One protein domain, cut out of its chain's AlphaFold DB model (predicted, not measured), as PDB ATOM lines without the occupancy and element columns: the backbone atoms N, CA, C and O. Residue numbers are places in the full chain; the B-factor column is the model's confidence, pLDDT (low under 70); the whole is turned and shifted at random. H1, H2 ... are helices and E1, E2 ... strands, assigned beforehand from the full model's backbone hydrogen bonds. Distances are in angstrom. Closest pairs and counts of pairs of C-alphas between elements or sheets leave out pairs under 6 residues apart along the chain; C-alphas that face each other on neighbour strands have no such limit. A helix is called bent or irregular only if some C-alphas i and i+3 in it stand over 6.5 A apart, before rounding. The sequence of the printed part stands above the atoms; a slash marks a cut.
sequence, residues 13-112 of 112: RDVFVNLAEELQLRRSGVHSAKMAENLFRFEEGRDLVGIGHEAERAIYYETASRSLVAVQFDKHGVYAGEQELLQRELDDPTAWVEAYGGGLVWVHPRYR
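Overview. This is residues 13 to 112 of the 112 residues of an uncharacterized protein of Halorubrum litoreum JCM 13561 (UniProt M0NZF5). A strongly twisted sheet of four strands, E1 to E4, has the helices H1 and H2, packed on each other, at one end of it and the helix H3 lying over its edge strand E1. H2 meets the sheet with its last part, residues 39 to 40, while residues 106 to 107, after H3, pair with the end of E1. The printed part has 100 residues, with three named helices and four named strands in the order H1 H2 E1 E2 E3 E4 H3, of mixed class. The sheet runs E1 E2 E3 E4, all antiparallel. The whole is compact, with a radius of gyration of the C-alphas of 12.5 A, and rounded, spanning 37 by 27 by 23 A.

Arrangement. The sheet is a meander, each strand the antiparallel neighbour of the one before: E1, residues 46 to 51, E2, residues 57 to 62, E3, residues 67 to 72, and E4, residues 84 to 87. E1 and E2 form a hairpin at 150 degrees, with N 49 and O 59 at 2.8 A. E2 and E3 form a hairpin at 151 degrees, with N 60 and O 69 at 2.9 A. E3 and E4 form a hairpin at 152 degrees, with N 70 and O 84 at 2.8 A. H3, residues 94 to 103, is on the sheet at a height of 9.0 A, only just, with a local plane fitted to 6 C-alphas. It lies over E1 and runs along the strands, at 1 degree to E1 on the local plane. H2, residues 32 to 41, is on the sheet but only grazes it with residues 39 to 40; the closest C-alphas of H2 and E1 are those of Phe 40 and Leu 48, 7.7 A apart. H1, residues 13 to 26, touches H2, the closest C-alphas being those of Ala 20 and Ala 33 at 5.2 A. They run opposite ways at a steep tilt of 49 degrees. H1 is only just not on the sheet, with 4 pairs of C-alphas within 10 A, and H3 is apart from H1 and H2. In H1 and H2 every O i to N i+4 pair is within hydrogen-bond range; in H3, 4 of 6 are.

Along the chain. E3 is 16.4 A long, E2 15.1 A, E1 14.3 A and E4 9.4 A; E1 begins at C-alpha 46, (22.318, -42.250, 37.048). H1 measures 20.1 A from C-alpha 13 at (19.677, -57.724, 45.318), and H2 14.2 A. H3 measures 14.5 A and ends at C-alpha 103, (1.336, -43.071, 37.906); it is irregular, with C-alphas 99 and 102 at 7.7 A.

Size, cuts and confidence. The two C-alphas farthest apart, those of Val 30 and Glu 89, are 37.0 A apart. The printed part has no cut and ends at Arg 112, the chain's last residue. The link from E3 to E4, 11 residues, is long. Mean pLDDT of the printed part is 91.9, and residues 29 to 30 are under 70.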
ATOM      1  N   ARG A  13      20.368 -56.475  45.660       91.25
ATOM      2  CA  ARG A  13      19.677 -57.724  45.318       91.25
ATOM      3  C   ARG A  13      18.166 -57.636  45.532       91.25
ATOM      4  O   ARG A  13      17.430 -58.119  44.682       91.25
ATOM      5  N   ASP A  14      17.717 -57.030  46.624       93.19
ATOM      6  CA  ASP A  14      16.293 -56.955  46.961       93.19
ATOM      7  C   ASP A  14      15.573 -55.995  46.004       93.19
ATOM      8  O   ASP A  14      14.499 -56.316  45.504       93.19
ATOM      9  N   VAL A  15      16.223 -54.878  45.641       93.81
ATOM     10  CA  VAL A  15      15.732 -53.974  44.584       93.81
ATOM     11  C   VAL A  15      15.625 -54.703  43.248       93.81
ATOM     12  O   VAL A  15      14.605 -54.597  42.574       93.81
ATOM     13  N   PHE A  16      16.658 -55.462  42.871       93.94
ATOM     14  CA  PHE A  16      16.665 -56.218  41.619       93.94
ATOM     15  C   PHE A  16      15.525 -57.239  41.562       93.94
ATOM     16  O   PHE A  16      14.819 -57.308  40.559       93.94
ATOM     17  N   VAL A  17      15.346 -58.029  42.628       93.75
ATOM     18  CA  VAL A  17      14.291 -59.050  42.700       93.75
ATOM     19  C   VAL A  17      12.920 -58.392  42.600       93.75
ATOM     20  O   VAL A  17      12.128 -58.788  41.751       93.75
ATOM     21  N   ASN A  18      12.676 -57.338  43.380       94.69
ATOM     22  CA  ASN A  18      11.399 -56.640  43.368       94.69
ATOM     23  C   ASN A  18      11.088 -56.003  42.000       94.69
ATOM     24  O   ASN A  18       9.967 -56.114  41.510       94.69
ATOM     25  N   LEU A  19      12.082 -55.397  41.341       94.38
ATOM     26  CA  LEU A  19      11.918 -54.880  39.981       94.38
ATOM     27  C   LEU A  19      11.613 -56.004  38.980       94.38
ATOM     28  O   LEU A  19      10.726 -55.865  38.140       94.38
ATOM     29  N   ALA A  20      12.337 -57.122  39.048       93.25
ATOM     30  CA  ALA A  20      12.122 -58.249  38.144       93.25
ATOM     31  C   ALA A  20      10.723 -58.870  38.311       93.25
ATOM     32  O   ALA A  20      10.125 -59.276  37.314       93.25
ATOM     33  N   GLU A  21      10.194 -58.912  39.537       92.56
ATOM     34  CA  GLU A  21       8.824 -59.344  39.833       92.56
ATOM     35  C   GLU A  21       7.786 -58.402  39.206       92.56
ATOM     36  O   GLU A  21       6.896 -58.869  38.494       92.56
ATOM     37  N   GLU A  22       7.931 -57.081  39.359       92.69
ATOM     38  CA  GLU A  22       7.018 -56.120  38.718       92.69
ATOM     39  C   GLU A  22       7.057 -56.213  37.190       92.69
ATOM     40  O   GLU A  22       6.020 -56.255  36.523       92.69
ATOM     41  N   LEU A  23       8.253 -56.316  36.605       92.50
ATOM     42  CA  LEU A  23       8.394 -56.487  35.159       92.50
ATOM     43  C   LEU A  23       7.779 -57.811  34.687       92.50
ATOM     44  O   LEU A  23       7.191 -57.860  33.607       92.50
ATOM     45  N   GLN A  24       7.877 -58.881  35.480       91.50
ATOM     46  CA  GLN A  24       7.234 -60.157  35.173       91.50
ATOM     47  C   GLN A  24       5.707 -60.030  35.146       91.50
ATOM     48  O   GLN A  24       5.089 -60.529  34.203       91.50
ATOM     49  N   LEU A  25       5.122 -59.342  36.131       90.00
ATOM     50  CA  LEU A  25       3.679 -59.111  36.232       90.00
ATOM     51  C   LEU A  25       3.139 -58.279  35.061       90.00
ATOM     52  O   LEU A  25       2.055 -58.561  34.557       90.00
ATOM     53  N   ARG A  26       3.892 -57.267  34.609       88.81
ATOM     54  CA  ARG A  26       3.434 -56.304  33.590       88.81
ATOM     55  C   ARG A  26       3.752 -56.715  32.149       88.81
ATOM     56  O   ARG A  26       3.008 -56.365  31.242       88.81
ATOM     57  N   ARG A  27       4.837 -57.463  31.914       85.06
ATOM     58  CA  ARG A  27       5.367 -57.756  30.561       85.06
ATOM     59  C   ARG A  27       5.236 -59.232  30.154       85.06
ATOM     60  O   ARG A  27       5.973 -59.703  29.292       85.06
ATOM     61  N   SER A  28       4.301 -59.973  30.753       72.94
ATOM     62  CA  SER A  28       3.991 -61.378  30.404       72.94
ATOM     63  C   SER A  28       5.177 -62.360  30.517       72.94
ATOM     64  O   SER A  28       5.274 -63.337  29.777       72.94
ATOM     65  N   GLY A  29       6.076 -62.127  31.478       62.00
ATOM     66  CA  GLY A  29       6.970 -63.150  32.039       62.00
ATOM     67  C   GLY A  29       8.181 -63.630  31.232       62.00
ATOM     68  O   GLY A  29       8.987 -64.377  31.788       62.00
ATOM     69  N   VAL A  30       8.398 -63.196  29.989       67.31
ATOM     70  CA  VAL A  30       9.621 -63.562  29.250       67.31
ATOM     71  C   VAL A  30      10.653 -62.436  29.372       67.31
ATOM     72  O   VAL A  30      10.406 -61.307  28.959       67.31
ATOM     73  N   HIS A  31      11.830 -62.751  29.925       83.69
ATOM     74  CA  HIS A  31      12.996 -61.857  30.056       83.69
ATOM     75  C   HIS A  31      12.948 -60.761  31.143       83.69
ATOM     76  O   HIS A  31      13.787 -59.865  31.103       83.69
ATOM     77  N   SER A  32      12.067 -60.826  32.148       88.81
ATOM     78  CA  SER A  32      12.013 -59.813  33.226       88.81
ATOM     79  C   SER A  32      13.350 -59.615  33.953       88.81
ATOM     80  O   SER A  32      13.817 -58.489  34.087       88.81
ATOM     81  N   ALA A  33      14.028 -60.707  34.320       90.19
ATOM     82  CA  ALA A  33      15.359 -60.652  34.928       90.19
ATOM     83  C   ALA A  33      16.407 -60.014  33.999       90.19
ATOM     84  O   ALA A  33      17.287 -59.291  34.462       90.19
ATOM     85  N   LYS A  34      16.301 -60.246  32.683       93.00
ATOM     86  CA  LYS A  34      17.200 -59.639  31.695       93.00
ATOM     87  C   LYS A  34      16.932 -58.143  31.538       93.00
ATOM     88  O   LYS A  34      17.878 -57.370  31.453       93.00
ATOM     89  N   MET A  35      15.665 -57.736  31.538       93.94
ATOM     90  CA  MET A  35      15.276 -56.326  31.523       93.94
ATOM     91  C   MET A  35      15.775 -55.609  32.781       93.94
ATOM     92  O   MET A  35      16.446 -54.589  32.663       93.94
ATOM     93  N   ALA A  36      15.555 -56.178  33.970       94.38
ATOM     94  CA  ALA A  36      16.085 -55.632  35.222       94.38
ATOM     95  C   ALA A  36      17.621 -55.519  35.195       94.38
ATOM     96  O   ALA A  36      18.178 -54.506  35.614       94.38
ATOM     97  N   GLU A  37      18.318 -56.519  34.643       94.31
ATOM     98  CA  GLU A  37      19.773 -56.473  34.462       94.31
ATOM     99  C   GLU A  37      20.198 -55.331  33.528       94.31
ATOM    100  O   GLU A  37      21.125 -54.591  33.855       94.31
ATOM    101  N   ASN A  38      19.523 -55.166  32.386       94.19
ATOM    102  CA  ASN A  38      19.797 -54.081  31.443       94.19
ATOM    103  C   ASN A  38      19.607 -52.709  32.110       94.19
ATOM    104  O   ASN A  38      20.457 -51.834  31.953       94.19
ATOM    105  N   LEU A  39      18.543 -52.546  32.903       94.75
ATOM    106  CA  LEU A  39      18.257 -51.313  33.636       94.75
ATOM    107  C   LEU A  39      19.327 -50.995  34.686       94.75
ATOM    108  O   LEU A  39      19.773 -49.854  34.777       94.75
ATOM    109  N   PHE A  40      19.783 -52.001  35.434       93.12
ATOM    110  CA  PHE A  40      20.821 -51.848  36.458       93.12
ATOM    111  C   PHE A  40      22.202 -51.574  35.860       93.12
ATOM    112  O   PHE A  40      23.011 -50.879  36.470       93.12
ATOM    113  N   ARG A  41      22.499 -52.124  34.678       91.00
ATOM    114  CA  ARG A  41      23.734 -51.809  33.940       91.00
ATOM    115  C   ARG A  41      23.743 -50.373  33.425       91.00
ATOM    116  O   ARG A  41      24.811 -49.799  33.278       91.00
ATOM    117  N   PHE A  42      22.572 -49.798  33.160       90.88
ATOM    118  CA  PHE A  42      22.445 -48.427  32.669       90.88
ATOM    119  C   PHE A  42      22.575 -47.353  33.771       90.88
ATOM    120  O   PHE A  42      22.689 -46.172  33.452       90.88
ATOM    121  N   GLU A  43      22.625 -47.742  35.051       86.19
ATOM    122  CA  GLU A  43      22.779 -46.836  36.208       86.19
ATOM    123  C   GLU A  43      24.160 -46.148  36.318       86.19
ATOM    124  O   GLU A  43      24.408 -45.415  37.272       86.19
ATOM    125  N   GLU A  44      25.102 -46.344  35.387       79.38
ATOM    126  CA  GLU A  44      26.409 -45.666  35.456       79.38
ATOM    127  C   GLU A  44      26.256 -44.132  35.374       79.38
ATOM    128  O   GLU A  44      26.061 -43.562  34.300       79.38
ATOM    129  N   GLY A  45      26.340 -43.463  36.531       79.75
ATOM    130  CA  GLY A  45      26.161 -42.011  36.675       79.75
ATOM    131  C   GLY A  45      24.707 -41.548  36.839       79.75
ATOM    132  O   GLY A  45      24.461 -40.340  36.847       79.75
ATOM    133  N   ARG A  46      23.765 -42.487  36.988       91.94
ATOM    134  CA  ARG A  46      22.318 -42.250  37.048       91.94
ATOM    135  C   ARG A  46      21.685 -43.044  38.177       91.94
ATOM    136  O   ARG A  46      22.029 -44.203  38.380       91.94
ATOM    137  N   ASP A  47      20.672 -42.483  38.817       93.81
ATOM    138  CA  ASP A  47      19.848 -43.234  39.759       93.81
ATOM    139  C   ASP A  47      18.578 -43.735  39.064       93.81
ATOM    140  O   ASP A  47      17.827 -42.938  38.501       93.81
ATOM    141  N   LEU A  48      18.300 -45.041  39.113       96.06
ATOM    142  CA  LEU A  48      16.996 -45.566  38.707       96.06
ATOM    143  C   LEU A  48      15.938 -45.135  39.734       96.06
ATOM    144  O   LEU A  48      15.998 -45.508  40.906       96.06
ATOM    145  N   VAL A  49      14.950 -44.366  39.282       96.81
ATOM    146  CA  VAL A  49      13.896 -43.789  40.128       96.81
ATOM    147  C   VAL A  49      12.628 -44.626  40.092       96.81
ATOM    148  O   VAL A  49      12.007 -44.860  41.129       96.81
ATOM    149  N   GLY A  50      12.235 -45.106  38.915       96.75
ATOM    150  CA  GLY A  50      10.965 -45.800  38.762       96.75
ATOM    151  C   GLY A  50      10.747 -46.392  37.379       96.75
ATOM    152  O   GLY A  50      11.561 -46.220  36.474       96.75
ATOM    153  N   ILE A  51       9.618 -47.078  37.221       97.06
ATOM    154  CA  ILE A  51       9.138 -47.635  35.957       97.06
ATOM    155  C   ILE A  51       7.770 -47.025  35.644       97.06
ATOM    156  O   ILE A  51       6.871 -47.028  36.487       97.06
ATOM    157  N   GLY A  52       7.617 -46.504  34.427       94.31
ATOM    158  CA  GLY A  52       6.377 -45.888  33.949       94.31
ATOM    159  C   GLY A  52       5.214 -46.875  33.799       94.31
ATOM    160  O   GLY A  52       5.403 -48.089  33.847       94.31
ATOM    161  N   HIS A  53       4.009 -46.339  33.582       87.19
ATOM    162  CA  HIS A  53       2.729 -47.064  33.620       87.19
ATOM    163  C   HIS A  53       2.675 -48.368  32.794       87.19
ATOM    164  O   HIS A  53       2.140 -49.371  33.252       87.19
ATOM    165  N   GLU A  54       3.282 -48.383  31.605       86.75
ATOM    166  CA  GLU A  54       3.251 -49.542  30.693       86.75
ATOM    167  C   GLU A  54       4.443 -50.503  30.868       86.75
ATOM    168  O   GLU A  54       4.604 -51.469  30.125       86.75
ATOM    169  N   ALA A  55       5.327 -50.242  31.837       91.75
ATOM    170  CA  ALA A  55       6.585 -50.971  31.999       91.75
ATOM    171  C   ALA A  55       7.482 -50.995  30.742       91.75
ATOM    172  O   ALA A  55       8.268 -51.923  30.547       91.75
ATOM    173  N   GLU A  56       7.380 -49.965  29.900       92.44
ATOM    174  CA  GLU A  56       8.197 -49.792  28.687       92.44
ATOM    175  C   GLU A  56       9.285 -48.734  28.850       92.44
ATOM    176  O   GLU A  56      10.232 -48.668  28.067       92.44
ATOM    177  N   ARG A  57       9.141 -47.883  29.870       95.38
ATOM    178  CA  ARG A  57      10.047 -46.771  30.139       95.38
ATOM    179  C   ARG A  57      10.521 -46.797  31.576       95.38
ATOM    180  O   ARG A  57       9.717 -46.912  32.501       95.38
ATOM    181  N   ALA A  58      11.827 -46.675  31.741       97.00
ATOM    182  CA  ALA A  58      12.470 -46.497  33.025       97.00
ATOM    183  C   ALA A  58      12.792 -45.022  33.227       97.00
ATOM    184  O   ALA A  58      13.167 -44.322  32.287       97.00
ATOM    185  N   ILE A  59      12.613 -44.560  34.455       97.25
ATOM    186  CA  ILE A  59      12.844 -43.178  34.846       97.25
ATOM    187  C   ILE A  59      14.161 -43.126  35.595       97.25
ATOM    188  O   ILE A  59      14.325 -43.813  36.604       97.25
ATOM    189  N   TYR A  60      15.076 -42.303  35.104       96.94
ATOM    190  CA  TYR A  60      16.386 -42.094  35.692       96.94
ATOM    191  C   TYR A  60      16.550 -40.648  36.138       96.94
ATOM    192  O   TYR A  60      16.139 -39.724  35.436       96.94
ATOM    193  N   TYR A  61      17.192 -40.464  37.287       96.69
ATOM    194  CA  TYR A  61      17.742 -39.185  37.701       96.69
ATOM    195  C   TYR A  61      19.207 -39.099  37.271       96.69
ATOM    196  O   TYR A  61      20.050 -39.893  37.685       96.69
ATOM    197  N   GLU A  62      19.496 -38.136  36.407       94.62
ATOM    198  CA  GLU A  62      20.818 -37.838  35.870       94.62
ATOM    199  C   GLU A  62      21.533 -36.849  36.791       94.62
ATOM    200  O   GLU A  62      21.350 -35.634  36.671       94.62
ATOM    201  N   THR A  63      22.383 -37.343  37.691       91.50
ATOM    202  CA  THR A  63      23.031 -36.524  38.731       91.50
ATOM    203  C   THR A  63      23.849 -35.370  38.151       91.50
ATOM    204  O   THR A  63      23.821 -34.259  38.674       91.50
ATOM    205  N   ALA A  64      24.553 -35.601  37.039       91.88
ATOM    206  CA  ALA A  64      25.399 -34.584  36.414       91.88
ATOM    207  C   ALA A  64      24.597 -33.409  35.831       91.88
ATOM    208  O   ALA A  64      25.072 -32.276  35.830       91.88
ATOM    209  N   SER A  65      23.392 -33.681  35.323       92.62
ATOM    210  CA  SER A  65      22.538 -32.673  34.683       92.62
ATOM    211  C   SER A  65      21.360 -32.236  35.548       92.62
ATOM    212  O   SER A  65      20.610 -31.351  35.133       92.62
ATOM    213  N   ARG A  66      21.198 -32.837  36.736       95.12
ATOM    214  CA  ARG A  66      20.109 -32.549  37.672       95.12
ATOM    215  C   ARG A  66      18.740 -32.658  37.002       95.12
ATOM    216  O   ARG A  66      17.896 -31.764  37.103       95.12
ATOM    217  N   SER A  67      18.545 -33.734  36.244       95.75
ATOM    218  CA  SER A  67      17.347 -33.923  35.429       95.75
ATOM    219  C   SER A  67      16.750 -35.316  35.571       95.75
ATOM    220  O   SER A  67      17.452 -36.283  35.846       95.75
ATOM    221  N   LEU A  68      15.434 -35.399  35.393       96.75
ATOM    222  CA  LEU A  68      14.712 -36.654  35.253       96.75
ATOM    223  C   LEU A  68      14.485 -36.937  33.777       96.75
ATOM    224  O   LEU A  68      13.962 -36.089  33.047       96.75
ATOM    225  N   VAL A  69      14.838 -38.147  33.364       96.44
ATOM    226  CA  VAL A  69      14.646 -38.634  32.001       96.44
ATOM    227  C   VAL A  69      13.884 -39.951  32.011       96.44
ATOM    228  O   VAL A  69      14.087 -40.788  32.889       96.44
ATOM    229  N   ALA A  70      13.018 -40.148  31.026       96.94
ATOM    230  CA  ALA A  70      12.405 -41.431  30.726       96.94
ATOM    231  C   ALA A  70      13.120 -42.063  29.533       96.94
ATOM    232  O   ALA A  70      13.273 -41.432  28.490       96.94
ATOM    233  N   VAL A  71      13.529 -43.321  29.667       96.00
ATOM    234  CA  VAL A  71      14.249 -44.054  28.622       96.00
ATOM    235  C   VAL A  71      13.520 -45.353  28.330       96.00
ATOM    236  O   VAL A  71      13.144 -46.081  29.252       96.00
ATOM    237  N   GLN A  72      13.305 -45.645  27.048       96.06
ATOM    238  CA  GLN A  72      12.711 -46.912  26.637       96.06
ATOM    239  C   GLN A  72      13.655 -48.078  26.928       96.06
ATOM    240  O   GLN A  72      14.880 -47.955  26.812       96.06
ATOM    241  N   PHE A  73      13.086 -49.229  27.263       94.56
ATOM    242  CA  PHE A  73      13.845 -50.458  27.436       94.56
ATOM    243  C   PHE A  73      13.036 -51.686  27.032       94.56
ATOM    244  O   PHE A  73      11.805 -51.714  27.076       94.56
ATOM    245  N   ASP A  74      13.754 -52.746  26.690       92.12
ATOM    246  CA  ASP A  74      13.177 -54.058  26.460       92.12
ATOM    247  C   ASP A  74      14.182 -55.178  26.797       92.12
ATOM    248  O   ASP A  74      15.201 -54.987  27.474       92.12
ATOM    249  N   LYS A  75      13.880 -56.395  26.335       90.06
ATOM    250  CA  LYS A  75      14.745 -57.568  26.515       90.06
ATOM    251  C   LYS A  75      16.129 -57.420  25.867       90.06
ATOM    252  O   LYS A  75      17.056 -58.119  26.275       90.06
ATOM    253  N   HIS A  76      16.270 -56.557  24.864       92.19
ATOM    254  CA  HIS A  76      17.498 -56.330  24.112       92.19
ATOM    255  C   HIS A  76      18.371 -55.238  24.728       92.19
ATOM    256  O   HIS A  76      19.593 -55.334  24.622       92.19
ATOM    257  N   GLY A  77      17.792 -54.257  25.421       93.06
ATOM    258  CA  GLY A  77      18.587 -53.242  26.101       93.06
ATOM    259  C   GLY A  77      17.809 -52.016  26.549       93.06
ATOM    260  O   GLY A  77      16.588 -52.035  26.666       93.06
ATOM    261  N   VAL A  78      18.565 -50.951  26.811       94.31
ATOM    262  CA  VAL A  78      18.064 -49.605  27.104       94.31
ATOM    263  C   VAL A  78      18.406 -48.699  25.922       94.31
ATOM    264  O   VAL A  78      19.554 -48.664  25.475       94.31
ATOM    265  N   TYR A  79      17.423 -47.957  25.421       93.94
ATOM    266  CA  TYR A  79      17.537 -47.142  24.210       93.94
ATOM    267  C   TYR A  79      17.838 -45.680  24.555       93.94
ATOM    268  O   TYR A  79      16.998 -44.796  24.409       93.94
ATOM    269  N   ALA A  80      19.064 -45.410  25.014       86.56
ATOM    270  CA  ALA A  80      19.481 -44.087  25.502       86.56
ATOM    271  C   ALA A  80      19.345 -42.944  24.475       86.56
ATOM    272  O   ALA A  80      19.195 -41.785  24.855       86.56
ATOM    273  N   GLY A  81      19.390 -43.260  23.176       87.56
ATOM    274  CA  GLY A  81      19.193 -42.281  22.101       87.56
ATOM    275  C   GLY A  81      17.763 -41.735  22.007       87.56
ATOM    276  O   GLY A  81      17.564 -40.684  21.408       87.56
ATOM    277  N   GLU A  82      16.790 -42.411  22.621       86.56
ATOM    278  CA  GLU A  82      15.364 -42.050  22.611       86.56
ATOM    279  C   GLU A  82      14.881 -41.559  23.983       86.56
ATOM    280  O   GLU A  82      13.727 -41.760  24.367       86.56
ATOM    281  N   GLN A  83      15.775 -40.944  24.758       92.38
ATOM    282  CA  GLN A  83      15.413 -40.399  26.060       92.38
ATOM    283  C   GLN A  83      14.468 -39.196  25.935       92.38
ATOM    284  O   GLN A  83      14.686 -38.280  25.139       92.38
ATOM    285  N   GLU A  84      13.446 -39.173  26.780       95.31
ATOM    286  CA  GLU A  84      12.551 -38.039  26.964       95.31
ATOM    287  C   GLU A  84      12.912 -37.312  28.257       95.31
ATOM    288  O   GLU A  84      13.021 -37.922  29.319       95.31
ATOM    289  N   LEU A  85      13.082 -35.995  28.183       96.25
ATOM    290  CA  LEU A  85      13.294 -35.160  29.356       96.25
ATOM    291  C   LEU A  85      11.959 -34.896  30.060       96.25
ATOM    292  O   LEU A  85      11.085 -34.257  29.482       96.25
ATOM    293  N   LEU A  86      11.842 -35.311  31.320       95.38
ATOM    294  CA  LEU A  86      10.648 -35.086  32.137       95.38
ATOM    295  C   LEU A  86      10.732 -33.770  32.911       95.38
ATOM    296  O   LEU A  86       9.781 -32.994  32.937       95.38
ATOM    297  N   GLN A  87      11.875 -33.517  33.555       95.69
ATOM    298  CA  GLN A  87      12.089 -32.317  34.363       95.69
ATOM    299  C   GLN A  87      13.583 -31.999  34.505       95.69
ATOM    300  O   GLN A  87      14.425 -32.895  34.474       95.69
ATOM    301  N   ARG A  88      13.917 -30.715  34.667       95.25
ATOM    302  CA  ARG A  88      15.274 -30.211  34.936       95.25
ATOM    303  C   ARG A  88      15.339 -29.483  36.270       95.25
ATOM    304  O   ARG A  88      14.307 -29.204  36.874       95.25
ATOM    305  N   GLU A  89      16.568 -29.141  36.651       92.75
ATOM    306  CA  GLU A  89      16.889 -28.289  37.800       92.75
ATOM    307  C   GLU A  89      16.420 -28.893  39.129       92.75
ATOM    308  O   GLU A  89      16.120 -28.189  40.087       92.75
ATOM    309  N   LEU A  90      16.407 -30.223  39.205       91.56
ATOM    310  CA  LEU A  90      16.079 -30.961  40.417       91.56
ATOM    311  C   LEU A  90      17.316 -31.065  41.310       91.56
ATOM    312  O   LEU A  90      18.401 -31.382  40.832       91.56
ATOM    313  N   ASP A  91      17.189 -30.767  42.601       90.12
ATOM    314  CA  ASP A  91      18.239 -31.104  43.575       90.12
ATOM    315  C   ASP A  91      18.239 -32.616  43.854       90.12
ATOM    316  O   ASP A  91      19.290 -33.263  43.854       90.12
ATOM    317  N   ASP A  92      17.044 -33.190  43.990       91.75
ATOM    318  CA  ASP A  92      16.791 -34.619  44.128       91.75
ATOM    319  C   ASP A  92      15.418 -34.986  43.515       91.75
ATOM    320  O   ASP A  92      14.584 -34.103  43.277       91.75
ATOM    321  N   PRO A  93      15.162 -36.271  43.206       94.44
ATOM    322  CA  PRO A  93      13.924 -36.681  42.546       94.44
ATOM    323  C   PRO A  93      12.746 -36.934  43.507       94.44
ATOM    324  O   PRO A  93      11.665 -37.280  43.033       94.44
ATOM    325  N   THR A  94      12.900 -36.779  44.827       95.31
ATOM    326  CA  THR A  94      11.897 -37.186  45.834       95.31
ATOM    327  C   THR A  94      10.593 -36.415  45.678       95.31
ATOM    328  O   THR A  94       9.538 -37.025  45.548       95.31
ATOM    329  N   ALA A  95      10.657 -35.084  45.579       93.00
ATOM    330  CA  ALA A  95       9.464 -34.250  45.395       93.00
ATOM    331  C   ALA A  95       8.709 -34.582  44.092       93.00
ATOM    332  O   ALA A  95       7.482 -34.502  44.026       93.00
ATOM    333  N   TRP A  96       9.434 -34.991  43.047       95.25
ATOM    334  CA  TRP A  96       8.816 -35.453  41.807       95.25
ATOM    335  C   TRP A  96       8.120 -36.805  42.001       95.25
ATOM    336  O   TRP A  96       6.995 -36.991  41.539       95.25
ATOM    337  N   VAL A  97       8.750 -37.736  42.722       96.12
ATOM    338  CA  VAL A  97       8.143 -39.030  43.064       96.12
ATOM    339  C   VAL A  97       6.901 -38.846  43.939       96.12
ATOM    340  O   VAL A  97       5.903 -39.515  43.696       96.12
ATOM    341  N   GLU A  98       6.895 -37.915  44.890       94.44
ATOM    342  CA  GLU A  98       5.706 -37.606  45.696       94.44
ATOM    343  C   GLU A  98       4.540 -37.093  44.838       94.44
ATOM    344  O   GLU A  98       3.391 -37.484  45.048       94.44
ATOM    345  N   ALA A  99       4.829 -36.255  43.839       93.25
ATOM    346  CA  ALA A  99       3.813 -35.670  42.967       93.25
ATOM    347  C   ALA A  99       3.285 -36.640  41.894       93.25
ATOM    348  O   ALA A  99       2.092 -36.628  41.586       93.25
ATOM    349  N   TYR A 100       4.154 -37.475  41.312       92.75
ATOM    350  CA  TYR A 100       3.840 -38.280  40.120       92.75
ATOM    351  C   TYR A 100       3.957 -39.794  40.330       92.75
ATOM    352  O   TYR A 100       3.569 -40.572  39.456       92.75
ATOM    353  N   GLY A 101       4.445 -40.242  41.488       90.50
ATOM    354  CA  GLY A 101       4.714 -41.651  41.788       90.50
ATOM    355  C   GLY A 101       3.487 -42.552  41.699       90.50
ATOM    356  O   GLY A 101       3.619 -43.719  41.340       90.50
ATOM    357  N   GLY A 102       2.283 -42.010  41.917       90.38
ATOM    358  CA  GLY A 102       1.025 -42.745  41.746       90.38
ATOM    359  C   GLY A 102       0.757 -43.226  40.311       90.38
ATOM    360  O   GLY A 102      -0.027 -44.152  40.121       90.38
ATOM    361  N   GLY A 103       1.411 -42.633  39.305       91.00
ATOM    362  CA  GLY A 103       1.336 -43.071  37.906       91.00
ATOM    363  C   GLY A 103       2.365 -44.141  37.521       91.00
ATOM    364  O   GLY A 103       2.316 -44.667  36.407       91.00
ATOM    365  N   LEU A 104       3.304 -44.464  38.412       95.38
ATOM    366  CA  LEU A 104       4.363 -45.437  38.167       95.38
ATOM    367  C   LEU A 104       3.922 -46.837  38.590       95.38
ATOM    368  O   LEU A 104       3.296 -47.015  39.632       95.38
ATOM    369  N   VAL A 105       4.290 -47.856  37.808       94.69
ATOM    370  CA  VAL A 105       4.061 -49.257  38.222       94.69
ATOM    371  C   VAL A 105       5.067 -49.706  39.264       94.69
ATOM    372  O   VAL A 105       4.800 -50.630  40.024       94.69
ATOM    373  N   TRP A 106       6.224 -49.051  39.304       96.38
ATOM    374  CA  TRP A 106       7.255 -49.316  40.284       96.38
ATOM    375  C   TRP A 106       8.016 -48.036  40.606       96.38
ATOM    376  O   TRP A 106       8.299 -47.223  39.729       96.38
ATOM    377  N   VAL A 107       8.373 -47.889  41.875       96.94
ATOM    378  CA  VAL A 107       9.181 -46.787  42.401       96.94
ATOM    379  C   VAL A 107      10.304 -47.433  43.182       96.94
ATOM    380  O   VAL A 107      10.038 -48.325  43.995       96.94
ATOM    381  N   HIS A 108      11.536 -46.995  42.943       95.56
ATOM    382  CA  HIS A 108      12.691 -47.528  43.644       95.56
ATOM    383  C   HIS A 108      12.504 -47.337  45.163       95.56
ATOM    384  O   HIS A 108      12.192 -46.223  45.587       95.56
ATOM    385  N   PRO A 109      12.733 -48.365  46.010       93.69
ATOM    386  CA  PRO A 109      12.437 -48.308  47.450       93.69
ATOM    387  C   PRO A 109      13.076 -47.141  48.211       93.69
ATOM    388  O   PRO A 109      12.567 -46.720  49.236       93.69
ATOM    389  N   ARG A 110      14.189 -46.606  47.703       92.56
ATOM    390  CA  ARG A 110      14.868 -45.420  48.257       92.56
ATOM    391  C   ARG A 110      14.062 -44.113  48.186       92.56
ATOM    392  O   ARG A 110      14.460 -43.162  48.841       92.56
ATOM    393  N   TYR A 111      13.029 -44.052  47.345       90.75
ATOM    394  CA  TYR A 111      12.172 -42.875  47.142       90.75
ATOM    395  C   TYR A 111      10.729 -43.130  47.608       90.75
ATOM    396  O   TYR A 111       9.817 -42.426  47.185       90.75
ATOM    397  N   ARG A 112      10.517 -44.182  48.409       80.00
ATOM    398  CA  ARG A 112       9.237 -44.506  49.048       80.00
ATOM    399  C   ARG A 112       9.258 -44.128  50.520       80.00
ATOM    400  O   ARG A 112      10.356 -44.181  51.115       80.00
TER     401      ARG A 112